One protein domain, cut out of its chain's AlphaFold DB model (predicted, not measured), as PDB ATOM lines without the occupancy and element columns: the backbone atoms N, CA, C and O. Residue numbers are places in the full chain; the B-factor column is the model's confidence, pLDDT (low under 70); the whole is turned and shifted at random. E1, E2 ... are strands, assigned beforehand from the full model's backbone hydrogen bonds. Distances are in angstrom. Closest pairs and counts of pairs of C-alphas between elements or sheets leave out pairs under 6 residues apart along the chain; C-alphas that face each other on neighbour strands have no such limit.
ATOM      1  N   ALA A   2     -36.802  24.222  25.582       89.00
ATOM      2  CA  ALA A   2     -36.630  23.403  26.781       89.00
ATOM      3  C   ALA A   2     -37.289  22.032  26.545       89.00
ATOM      4  O   ALA A   2     -38.468  21.976  26.206       89.00
ATOM      5  N   LEU A   3     -36.517  20.952  26.662       92.50
ATOM      6  CA  LEU A   3     -36.947  19.562  26.496       92.50
ATOM      7  C   LEU A   3     -36.284  18.731  27.590       92.50
ATOM      8  O   LEU A   3     -35.060  18.670  27.621       92.50
ATOM      9  N   ASN A   4     -37.064  18.083  28.460       93.69
ATOM     10  CA  ASN A   4     -36.546  17.250  29.558       93.69
ATOM     11  C   ASN A   4     -35.427  17.931  30.378       93.69
ATOM     12  O   ASN A   4     -34.501  17.277  30.842       93.69
ATOM     13  N   SER A   5     -35.496  19.260  30.510       90.50
ATOM     14  CA  SER A   5     -34.400  20.111  30.988       90.50
ATOM     15  C   SER A   5     -34.330  20.258  32.508       90.50
ATOM     16  O   SER A   5     -33.350  20.799  33.019       90.50
ATOM     17  N   ASP A   6     -35.364  19.828  33.232       88.19
ATOM     18  CA  ASP A   6     -35.365  19.813  34.694       88.19
ATOM     19  C   ASP A   6     -34.633  18.568  35.205       88.19
ATOM     20  O   ASP A   6     -35.174  17.464  35.214       88.19
ATOM     21  N   LEU A   7     -33.391  18.765  35.647       85.31
ATOM     22  CA  LEU A   7     -32.521  17.694  36.133       85.31
ATOM     23  C   LEU A   7     -32.942  17.129  37.500       85.31
ATOM     24  O   LEU A   7     -32.390  16.118  37.925       85.31
ATOM     25  N   SER A   8     -33.902  17.755  38.193       87.75
ATOM     26  CA  SER A   8     -34.482  17.194  39.422       87.75
ATOM     27  C   SER A   8     -35.513  16.097  39.142       87.75
ATOM     28  O   SER A   8     -35.875  15.336  40.040       87.75
ATOM     29  N   GLN A   9     -35.990  16.003  37.898       86.25
ATOM     30  CA  GLN A   9     -37.025  15.063  37.489       86.25
ATOM     31  C   GLN A   9     -36.412  13.866  36.766       86.25
ATOM     32  O   GLN A   9     -35.594  13.998  35.856       86.25
ATOM     33  N   ARG A  10     -36.862  12.659  37.123       90.44
ATOM     34  CA  ARG A  10     -36.510  11.458  36.363       90.44
ATOM     35  C   ARG A  10     -37.230  11.483  35.017       90.44
ATOM     36  O   ARG A  10     -38.455  11.429  34.975       90.44
ATOM     37  N   CYS A  11     -36.470  11.454  33.926       89.50
ATOM     38  CA  CYS A  11     -37.003  11.287  32.578       89.50
ATOM     39  C   CYS A  11     -36.558   9.949  31.972       89.50
ATOM     40  O   CYS A  11     -35.400   9.550  32.100       89.50
ATOM     41  N   VAL A  12     -37.482   9.249  31.310       94.06
ATOM     42  CA  VAL A  12     -37.201   8.038  30.530       94.06
ATOM     43  C   VAL A  12     -37.697   8.273  29.113       94.06
ATOM     44  O   VAL A  12     -38.880   8.531  28.904       94.06
ATOM     45  N   VAL A  13     -36.793   8.170  28.143       91.44
ATOM     46  CA  VAL A  13     -37.089   8.424  26.730       91.44
ATOM     47  C   VAL A  13     -36.837   7.153  25.932       91.44
ATOM     48  O   VAL A  13     -35.718   6.639  25.918       91.44
ATOM     49  N   ASN A  14     -37.859   6.660  25.233       93.56
ATOM     50  CA  ASN A  14     -37.663   5.646  24.205       93.56
ATOM     51  C   ASN A  14     -37.167   6.332  22.926       93.56
ATOM     52  O   ASN A  14     -37.950   6.874  22.152       93.56
ATOM     53  N   SER A  15     -35.854   6.333  22.703       92.25
ATOM     54  CA  SER A  15     -35.261   7.036  21.560       92.25
ATOM     55  C   SER A  15     -35.686   6.460  20.205       92.25
ATOM     56  O   SER A  15     -35.641   7.177  19.209       92.25
ATOM     57  N   HIS A  16     -36.138   5.204  20.143       92.75
ATOM     58  CA  HIS A  16     -36.566   4.576  18.890       92.75
ATOM     59  C   HIS A  16     -37.856   5.172  18.324       92.75
ATOM     60  O   HIS A  16     -38.046   5.115  17.111       92.75
ATOM     61  N   THR A  17     -38.700   5.764  19.174       95.38
ATOM     62  CA  THR A  17     -39.979   6.375  18.777       95.38
ATOM     63  C   THR A  17     -39.853   7.856  18.437       95.38
ATOM     64  O   THR A  17     -40.852   8.483  18.107       95.38
ATOM     65  N   LEU A  18     -38.658   8.439  18.568       95.31
ATOM     66  CA  LEU A  18     -38.428   9.835  18.222       95.31
ATOM     67  C   LEU A  18     -38.145   9.984  16.729       95.31
ATOM     68  O   LEU A  18     -37.403   9.188  16.138       95.31
ATOM     69  N   ASP A  19     -38.664  11.057  16.147       95.94
ATOM     70  CA  ASP A  19     -38.333  11.435  14.782       95.94
ATOM     71  C   ASP A  19     -36.875  11.881  14.675       95.94
ATOM     72  O   ASP A  19     -36.300  12.496  15.581       95.94
ATOM     73  N   TRP A  20     -36.267  11.567  13.535       95.81
ATOM     74  CA  TRP A  20     -34.982  12.141  13.167       95.81
ATOM     75  C   TRP A  20     -35.187  13.583  12.717       95.81
ATOM     76  O   TRP A  20     -35.958  13.860  11.804       95.81
ATOM     77  N   VAL A  21     -34.455  14.503  13.336       94.12
ATOM     78  CA  VAL A  21     -34.446  15.918  12.967       94.12
ATOM     79  C   VAL A  21     -33.096  16.248  12.351       94.12
ATOM     80  O   VAL A  21     -32.057  15.877  12.902       94.12
ATOM     81  N   ALA A  22     -33.091  16.971  11.233       93.50
ATOM     82  CA  ALA A  22     -31.851  17.435  10.622       93.50
ATOM     83  C   ALA A  22     -31.038  18.294  11.609       93.50
ATOM     84  O   ALA A  22     -31.576  19.126  12.353       93.50
ATOM     85  N   SER A  23     -29.724  18.080  11.634       89.06
ATOM     86  CA  SER A  23     -28.795  18.978  12.312       89.06
ATOM     87  C   SER A  23     -28.318  20.078  11.347       89.06
ATOM     88  O   SER A  23     -28.467  19.925  10.137       89.06
ATOM     89  N   PRO A  24     -27.721  21.175  11.850       87.31
ATOM     90  CA  PRO A  24     -27.061  22.158  10.990       87.31
ATOM     91  C   PRO A  24     -25.897  21.581  10.167       87.31
ATOM     92  O   PRO A  24     -25.576  22.125   9.118       87.31
ATOM     93  N   ALA A  25     -25.268  20.492  10.628       87.62
ATOM     94  CA  ALA A  25     -24.227  19.801   9.877       87.62
ATOM     95  C   ALA A  25     -24.849  18.886   8.812       87.62
ATOM     96  O   ALA A  25     -25.701  18.040   9.112       87.62
ATOM     97  N   ALA A  26     -24.406  19.057   7.566       91.56
ATOM     98  CA  ALA A  26     -24.904  18.311   6.419       91.56
ATOM     99  C   ALA A  26     -24.702  16.798   6.601       91.56
ATOM    100  O   ALA A  26     -23.644  16.337   7.021       91.56
ATOM    101  N   GLY A  27     -25.738  16.018   6.288       91.25
ATOM    102  CA  GLY A  27     -25.709  14.559   6.429       91.25
ATOM    103  C   GLY A  27     -25.811  14.050   7.870       91.25
ATOM    104  O   GLY A  27     -25.841  12.840   8.068       91.25
ATOM    105  N   VAL A  28     -25.922  14.930   8.871       91.19
ATOM    106  CA  VAL A  28     -26.091  14.533  10.273       91.19
ATOM    107  C   VAL A  28     -27.516  14.811  10.740       91.19
ATOM    108  O   VAL A  28     -28.021  15.931  10.645       91.19
ATOM    109  N   SER A  29     -28.157  13.786  11.295       94.00
ATOM    110  CA  SER A  29     -29.487  13.859  11.912       94.00
ATOM    111  C   SER A  29     -29.417  13.531  13.397       94.00
ATOM    112  O   SER A  29     -28.489  12.867  13.860       94.00
ATOM    113  N   ARG A  30     -30.401  13.994  14.169       94.00
ATOM    114  CA  ARG A  30     -30.437  13.814  15.624       94.00
ATOM    115  C   ARG A  30     -31.828  13.506  16.157       94.00
ATOM    116  O   ARG A  30     -32.822  14.019  15.653       94.00
ATOM    117  N   ARG A  31     -31.866  12.738  17.242       95.06
ATOM    118  CA  ARG A  31     -33.017  12.576  18.136       95.06
ATOM    119  C   ARG A  31     -32.684  13.268  19.451       95.06
ATOM    120  O   ARG A  31     -31.721  12.888  20.120       95.06
ATOM    121  N   LEU A  32     -33.441  14.308  19.791       92.19
ATOM    122  CA  LEU A  32     -33.211  15.107  20.995       92.19
ATOM    123  C   LEU A  32     -33.751  14.360  22.220       92.19
ATOM    124  O   LEU A  32     -34.928  14.014  22.255       92.19
ATOM    125  N   LEU A  33     -32.899  14.117  23.218       93.56
ATOM    126  CA  LEU A  33     -33.295  13.479  24.480       93.56
ATOM    127  C   LEU A  33     -33.500  14.517  25.580       93.56
ATOM    128  O   LEU A  33     -34.463  14.435  26.333       93.56
ATOM    129  N   GLU A  34     -32.610  15.501  25.649       91.56
ATOM    130  CA  GLU A  34     -32.664  16.621  26.582       91.56
ATOM    131  C   GLU A  34     -32.108  17.867  25.893       91.56
ATOM    132  O   GLU A  34     -31.212  17.772  25.045       91.56
ATOM    133  N   ARG A  35     -32.673  19.031  26.215       89.44
ATOM    134  CA  ARG A  35     -32.174  20.324  25.764       89.44
ATOM    135  C   ARG A  35     -32.595  21.443  26.701       89.44
ATOM    136  O   ARG A  35     -33.784  21.628  26.942       89.44
ATOM    137  N   ASP A  36     -31.636  22.272  27.076       87.25
ATOM    138  CA  ASP A  36     -31.846  23.487  27.854       87.25
ATOM    139  C   ASP A  36     -31.097  24.653  27.205       87.25
ATOM    140  O   ASP A  36     -29.868  24.746  27.284       87.25
ATOM    141  N   GLY A  37     -31.840  25.505  26.491       82.25
ATOM    142  CA  GLY A  37     -31.318  26.744  25.917       82.25
ATOM    143  C   GLY A  37     -31.565  26.955  24.419       82.25
ATOM    144  O   GLY A  37     -32.369  26.281  23.756       82.25
ATOM    145  N   GLY A  38     -30.900  27.992  23.907       71.56
ATOM    146  CA  GLY A  38     -30.971  28.498  22.535       71.56
ATOM    147  C   GLY A  38     -29.689  28.203  21.755       71.56
ATOM    148  O   GLY A  38     -29.330  27.044  21.587       71.56
ATOM    149  N   GLU A  39     -29.021  29.240  21.258       56.66
ATOM    150  CA  GLU A  39     -27.799  29.151  20.439       56.66
ATOM    151  C   GLU A  39     -26.664  28.371  21.122       56.66
ATOM    152  O   GLU A  39     -26.079  27.469  20.527       56.66
ATOM    153  N   VAL A  40     -26.455  28.623  22.414       68.75
ATOM    154  CA  VAL A  40     -25.666  27.772  23.309       68.75
ATOM    155  C   VAL A  40     -26.643  27.047  24.223       68.75
ATOM    156  O   VAL A  40     -27.462  27.676  24.899       68.75
ATOM    157  N   ALA A  41     -26.600  25.720  24.214       75.69
ATOM    158  CA  ALA A  41     -27.511  24.899  24.996       75.69
ATOM    159  C   ALA A  41     -26.787  23.677  25.548       75.69
ATOM    160  O   ALA A  41     -25.977  23.059  24.853       75.69
ATOM    161  N   ARG A  42     -27.157  23.285  26.767       85.44
ATOM    162  CA  ARG A  42     -26.940  21.908  27.202       85.44
ATOM    163  C   ARG A  42     -27.864  21.033  26.364       85.44
ATOM    164  O   ARG A  42     -29.030  21.381  26.167       85.44
ATOM    165  N   ALA A  43     -27.331  19.955  25.811       88.12
ATOM    166  CA  ALA A  43     -28.126  19.033  25.027       88.12
ATOM    167  C   ALA A  43     -27.585  17.614  25.144       88.12
ATOM    168  O   ALA A  43     -26.379  17.386  25.054       88.12
ATOM    169  N   THR A  44     -28.511  16.669  25.248       89.94
ATOM    170  CA  THR A  44     -28.248  15.237  25.109       89.94
ATOM    171  C   THR A  44     -29.021  14.728  23.901       89.94
ATOM    172  O   THR A  44     -30.207  15.021  23.736       89.94
ATOM    173  N   SER A  45     -28.366  14.008  22.993       90.44
ATOM    174  CA  SER A  45     -28.985  13.553  21.743       90.44
ATOM    175  C   SER A  45     -28.379  12.244  21.253       90.44
ATOM    176  O   SER A  45     -27.200  11.987  21.470       90.44
ATOM    177  N   VAL A  46     -29.178  11.448  20.541       92.75
ATOM    178  CA  VAL A  46     -28.660  10.396  19.653       92.75
ATOM    179  C   VAL A  46     -28.402  11.033  18.296       92.75
ATOM    180  O   VAL A  46     -29.257  11.772  17.805       92.75
ATOM    181  N   VAL A  47     -27.251  10.758  17.690       90.56
ATOM    182  CA  VAL A  47     -26.861  11.316  16.389       90.56
ATOM    183  C   VAL A  47     -26.609  10.202  15.379       90.56
ATOM    184  O   VAL A  47     -26.073   9.156  15.730       90.56
ATOM    185  N   SER A  48     -27.010  10.435  14.133       90.31
ATOM    186  CA  SER A  48     -26.764   9.553  12.994       90.31
ATOM    187  C   SER A  48     -26.031  10.329  11.911       90.31
ATOM    188  O   SER A  48     -26.433  11.443  11.573       90.31
ATOM    189  N   TYR A  49     -24.984   9.721  11.362       90.75
ATOM    190  CA  TYR A  49     -24.152  10.276  10.301       90.75
ATOM    191  C   TYR A  49     -24.442   9.521   9.010       90.75
ATOM    192  O   TYR A  49     -24.339   8.296   8.972       90.75
ATOM    193  N   ALA A  50     -24.782  10.241   7.946       92.31
ATOM    194  CA  ALA A  50     -24.752   9.688   6.603       92.31
ATOM    195  C   ALA A  50     -23.313   9.295   6.227       92.31
ATOM    196  O   ALA A  50     -22.338   9.832   6.768       92.31
ATOM    197  N   GLN A  51     -23.169   8.379   5.272       92.44
ATOM    198  CA  GLN A  51     -21.858   7.974   4.774       92.44
ATOM    199  C   GLN A  51     -21.052   9.191   4.292       92.44
ATOM    200  O   GLN A  51     -21.565  10.043   3.572       92.44
ATOM    201  N   GLY A  52     -19.788   9.276   4.715       90.25
ATOM    202  CA  GLY A  52     -18.887  10.377   4.358       90.25
ATOM    203  C   GLY A  52     -19.170  11.710   5.062       90.25
ATOM    204  O   GLY A  52     -18.434  12.664   4.831       90.25
ATOM    205  N   SER A  53     -20.194  11.800   5.919       89.50
ATOM    206  CA  SER A  53     -20.463  13.017   6.695       89.50
ATOM    207  C   SER A  53     -19.538  13.147   7.907       89.50
ATOM    208  O   SER A  53     -19.131  12.157   8.521       89.50
ATOM    209  N   ALA A  54     -19.225  14.390   8.264       84.75
ATOM    210  CA  ALA A  54     -18.421  14.745   9.424       84.75
ATOM    211  C   ALA A  54     -18.857  16.114   9.962       84.75
ATOM    212  O   ALA A  54     -19.492  16.897   9.257       84.75
ATOM    213  N   PHE A  55     -18.506  16.402  11.215       81.25
ATOM    214  CA  PHE A  55     -18.534  17.776  11.709       81.25
ATOM    215  C   PHE A  55     -17.225  18.470  11.359       81.25
ATOM    216  O   PHE A  55     -16.160  17.851  11.435       81.25
ATOM    217  N   ASP A  56     -17.309  19.767  11.081       81.19
ATOM    218  CA  ASP A  56     -16.130  20.621  11.070       81.19
ATOM    219  C   ASP A  56     -15.446  20.600  12.442       81.19
ATOM    220  O   ASP A  56     -16.072  20.363  13.489       81.19
ATOM    221  N   ALA A  57     -14.139  20.858  12.439       85.38
ATOM    222  CA  ALA A  57     -13.377  20.997  13.668       85.38
ATOM    223  C   ALA A  57     -13.997  22.101  14.540       85.38
ATOM    224  O   ALA A  57     -14.193  23.229  14.090       85.38
ATOM    225  N   HIS A  58     -14.305  21.775  15.794       78.88
ATOM    226  CA  HIS A  58     -14.952  22.697  16.720       78.88
ATOM    227  C   HIS A  58     -14.406  22.546  18.138       78.88
ATOM    228  O   HIS A  58     -13.878  21.503  18.525       78.88
ATOM    229  N   ALA A  59     -14.540  23.612  18.925       83.75
ATOM    230  CA  ALA A  59     -14.152  23.616  20.325       83.75
ATOM    231  C   ALA A  59     -15.302  23.114  21.207       83.75
ATOM    232  O   ALA A  59     -16.436  23.584  21.108       83.75
ATOM    233  N   HIS A  60     -14.989  22.208  22.131       79.81
ATOM    234  CA  HIS A  60     -15.909  21.834  23.198       79.81
ATOM    235  C   HIS A  60     -15.777  22.819  24.357       79.81
ATOM    236  O   HIS A  60     -14.906  22.684  25.217       79.81
ATOM    237  N   VAL A  61     -16.661  23.814  24.392       70.50
ATOM    238  CA  VAL A  61     -16.766  24.715  25.540       70.50
ATOM    239  C   VAL A  61     -17.584  24.006  26.618       70.50
ATOM    240  O   VAL A  61     -18.798  23.862  26.491       70.50
ATOM    241  N   SER A  62     -16.930  23.523  27.674       63.78
ATOM    242  CA  SER A  62     -17.632  23.067  28.876       63.78
ATOM    243  C   SER A  62     -17.684  24.223  29.870       63.78
ATOM    244  O   SER A  62     -16.675  24.617  30.446       63.78
ATOM    245  N   ALA A  63     -18.864  24.811  30.061       56.31
ATOM    246  CA  ALA A  63     -19.093  25.581  31.278       56.31
ATOM    247  C   ALA A  63     -19.141  24.584  32.449       56.31
ATOM    248  O   ALA A  63     -19.693  23.491  32.271       56.31
ATOM    249  N   PRO A  64     -18.616  24.917  33.642       53.97
ATOM    250  CA  PRO A  64     -18.911  24.111  34.812       53.97
ATOM    251  C   PRO A  64     -20.431  24.097  34.958       53.97
ATOM    252  O   PRO A  64     -21.054  25.150  35.117       53.97
ATOM    253  N   LEU A  65     -21.042  22.912  34.857       50.59
ATOM    254  CA  LEU A  65     -22.417  22.740  35.298       50.59
ATOM    255  C   LEU A  65     -22.450  23.287  36.727       50.59
ATOM    256  O   LEU A  65     -21.799  22.730  37.611       50.59
ATOM    257  N   LYS A  66     -23.162  24.398  36.961       45.69
ATOM    258  CA  LYS A  66     -23.535  24.793  38.320       45.69
ATOM    259  C   LYS A  66     -24.510  23.728  38.805       45.69
ATOM    260  O   LYS A  66     -25.722  23.906  38.710       45.69
ATOM    261  N   LEU A  67     -23.973  22.592  39.245       46.03
ATOM    262  CA  LEU A  67     -24.720  21.564  39.943       46.03
ATOM    263  C   LEU A  67     -25.311  22.254  41.170       46.03
ATOM    264  O   LEU A  67     -24.593  22.608  42.101       46.03
ATOM    265  N   ARG A  68     -26.620  22.513  41.140       49.88
ATOM    266  CA  ARG A  68     -27.356  22.955  42.331       49.88
ATOM    267  C   ARG A  68     -27.499  21.815  43.350       49.88
ATOM    268  O   ARG A  68     -27.907  22.079  44.471       49.88
ATOM    269  N   ASP A  69     -27.111  20.591  42.976       49.25
ATOM    270  CA  ASP A  69     -27.123  19.401  43.820       49.25
ATOM    271  C   ASP A  69     -25.973  18.433  43.437       49.25
ATOM    272  O   ASP A  69     -25.951  17.953  42.300       49.25
ATOM    273  N   PRO A  70     -25.014  18.130  44.339       49.75
ATOM    274  CA  PRO A  70     -23.945  17.149  44.116       49.75
ATOM    275  C   PRO A  70     -24.442  15.707  43.880       49.75
ATOM    276  O   PRO A  70     -23.712  14.918  43.281       49.75
ATOM    277  N   ALA A  71     -25.668  15.355  44.286       49.62
ATOM    278  CA  ALA A  71     -26.254  14.030  44.059       49.62
ATOM    279  C   ALA A  71     -26.808  13.841  42.631       49.62
ATOM    280  O   ALA A  71     -26.956  12.709  42.173       49.62
ATOM    281  N   ALA A  72     -27.046  14.933  41.892       47.22
ATOM    282  CA  ALA A  72     -27.507  14.912  40.501       47.22
ATOM    283  C   ALA A  72     -26.362  14.740  39.480       47.22
ATOM    284  O   ALA A  72     -26.568  14.895  38.276       47.22
ATOM    285  N   ALA A  73     -25.150  14.413  39.944       45.41
ATOM    286  CA  ALA A  73     -23.961  14.187  39.123       45.41
ATOM    287  C   ALA A  73     -24.026  12.868  38.323       45.41
ATOM    288  O   ALA A  73     -23.082  12.078  38.299       45.41
ATOM    289  N   ALA A  74     -25.132  12.616  37.626       40.28
ATOM    290  CA  ALA A  74     -25.133  11.702  36.502       40.28
ATOM    291  C   ALA A  74     -24.491  12.432  35.309       40.28
ATOM    292  O   ALA A  74     -25.071  13.336  34.715       40.28
ATOM    293  N   ARG A  75     -23.239  12.051  35.033       47.75
ATOM    294  CA  ARG A  75     -22.485  12.188  33.771       47.75
ATOM    295  C   ARG A  75     -23.356  12.512  32.544       47.75
ATOM    296  O   ARG A  75     -24.369  11.847  32.389       47.75
ATOM    297  N   LEU A  76     -22.846  13.295  31.579       37.88
ATOM    298  CA  LEU A  76     -22.557  12.772  30.225       37.88
ATOM    299  C   LEU A  76     -22.054  13.848  29.244       37.88
ATOM    300  O   LEU A  76     -22.795  14.727  28.825       37.88
ATOM    301  N   CYS A  77     -20.818  13.684  28.773       39.50
ATOM    302  CA  CYS A  77     -20.464  14.028  27.402       39.50
ATOM    303  C   CYS A  77     -20.477  12.692  26.655       39.50
ATOM    304  O   CYS A  77     -19.547  11.905  26.811       39.50
ATOM    305  N   VAL A  78     -21.563  12.355  25.960       39.50
ATOM    306  CA  VAL A  78     -21.596  11.163  25.102       39.50
ATOM    307  C   VAL A  78     -22.079  11.580  23.725       39.50
ATOM    308  O   VAL A  78     -23.269  11.714  23.455       39.50
ATOM    309  N   VAL A  79     -21.096  11.755  22.847       46.28
ATOM    310  CA  VAL A  79     -21.236  11.484  21.421       46.28
ATOM    311  C   VAL A  79     -21.297   9.958  21.299       46.28
ATOM    312  O   VAL A  79     -20.269   9.295  21.198       46.28
ATOM    313  N   ALA A  80     -22.484   9.357  21.405       36.97
ATOM    314  CA  ALA A  80     -22.633   7.939  21.080       36.97
ATOM    315  C   ALA A  80     -22.710   7.814  19.558       36.97
ATOM    316  O   ALA A  80     -23.779   7.928  18.961       36.97
ATOM    317  N   VAL A  81     -21.548   7.610  18.941       43.31
ATOM    318  CA  VAL A  81     -21.418   7.201  17.544       43.31
ATOM    319  C   VAL A  81     -21.894   5.752  17.445       43.31
ATOM    320  O   VAL A  81     -21.196   4.840  17.886       43.31
ATOM    321  N   ARG A  82     -23.064   5.513  16.847       36.59
ATOM    322  CA  ARG A  82     -23.291   4.254  16.133       36.59
ATOM    323  C   ARG A  82     -23.199   4.573  14.650       36.59
ATOM    324  O   ARG A  82     -24.124   5.113  14.058       36.59
ATOM    325  N   ALA A  83     -22.023   4.320  14.085       39.19
ATOM    326  CA  ALA A  83     -21.860   4.256  12.647       39.19
ATOM    327  C   ALA A  83     -22.503   2.943  12.201       39.19
ATOM    328  O   ALA A  83     -21.851   1.897  12.245       39.19
ATOM    329  N   ASP A  84     -23.782   2.980  11.837       41.59
ATOM    330  CA  ASP A  84     -24.401   1.854  11.152       41.59
ATOM    331  C   ASP A  84     -23.680   1.708   9.807       41.59
ATOM    332  O   ASP A  84     -23.914   2.447   8.852       41.59
ATOM    333  N   HIS A  85     -22.711   0.789   9.766       42.88
ATOM    334  CA  HIS A  85     -22.084   0.345   8.532       42.88
ATOM    335  C   HIS A  85     -23.145  -0.436   7.758       42.88
ATOM    336  O   HIS A  85     -23.231  -1.659   7.867       42.88
ATOM    337  N   HIS A  86     -23.969   0.265   6.980       39.22
ATOM    338  CA  HIS A  86     -24.653  -0.374   5.870       39.22
ATOM    339  C   HIS A  86     -23.572  -0.827   4.887       39.22
ATOM    340  O   HIS A  86     -22.988  -0.025   4.159       39.22
ATOM    341  N   ARG A  87     -23.265  -2.127   4.921       38.84
ATOM    342  CA  ARG A  87     -22.636  -2.833   3.805       38.84
ATOM    343  C   ARG A  87     -23.549  -2.605   2.600       38.84
ATOM    344  O   ARG A  87     -24.687  -3.067   2.605       38.84
ATOM    345  N   ALA A  88     -23.080  -1.813   1.645       34.50
ATOM    346  CA  ALA A  88     -23.610  -1.842   0.298       34.50
ATOM    347  C   ALA A  88     -22.978  -3.065  -0.379       34.50
ATOM    348  O   ALA A  88     -21.752  -3.119  -0.500       34.50
ATOM    349  N   ASP A  89     -23.816  -4.046  -0.706       41.72
ATOM    350  CA  ASP A  89     -23.536  -5.014  -1.767       41.72
ATOM    351  C   ASP A  89     -23.887  -4.372  -3.120       41.72
ATOM    352  O   ASP A  89     -24.859  -3.576  -3.157       41.72
TER     353      ASP A  89
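Overview. This is residues 2 to 89 of the 89 residues of the protein "Cupin_7 domain-containing protein" of Limnohabitans sp. T6-20 (UniProt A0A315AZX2). With little regular structure, the model is one bent two-stranded hairpin, E1 then E2, amid long loops: residues 2 to 27 loop before it, and residues 50 to 89 make a wide loop and a tail ending at Asp 89. The printed part has 88 residues, 19 of them in the two antiparallel strands, with no named helix; the class is all strand. It is loose, with a radius of gyration of the C-alphas of 15.0 A, and elongated, spanning 51 by 30 by 20 A.

Along the chain. E1, residues 28 to 37, begins at C-alpha 28 (-26.091, 14.533, 10.273), measures 20.5 A and bends by 89 degrees at residue 33. E2, residues 41 to 49, measures 21.0 A, bends by 70 degrees at residue 44 and ends at C-alpha 49 (-24.152, 10.276, 10.301).

Arrangement. Residues 2 to 3 pair antiparallel with residues 35 to 36 of E1, and residues 21 to 22 with 29 to 30. A tight link joins E1 to E2 in a hairpin, antiparallel at 168 degrees. N 31 and O 46, 2.8 A apart, are within hydrogen-bond range.

Size, cuts and confidence. The farthest C-alphas, of Arg 68 and Asp 89, are 52.4 A apart. The printed part has no cut. Residues 39 to 40 and 62 to 89 have pLDDT under 70.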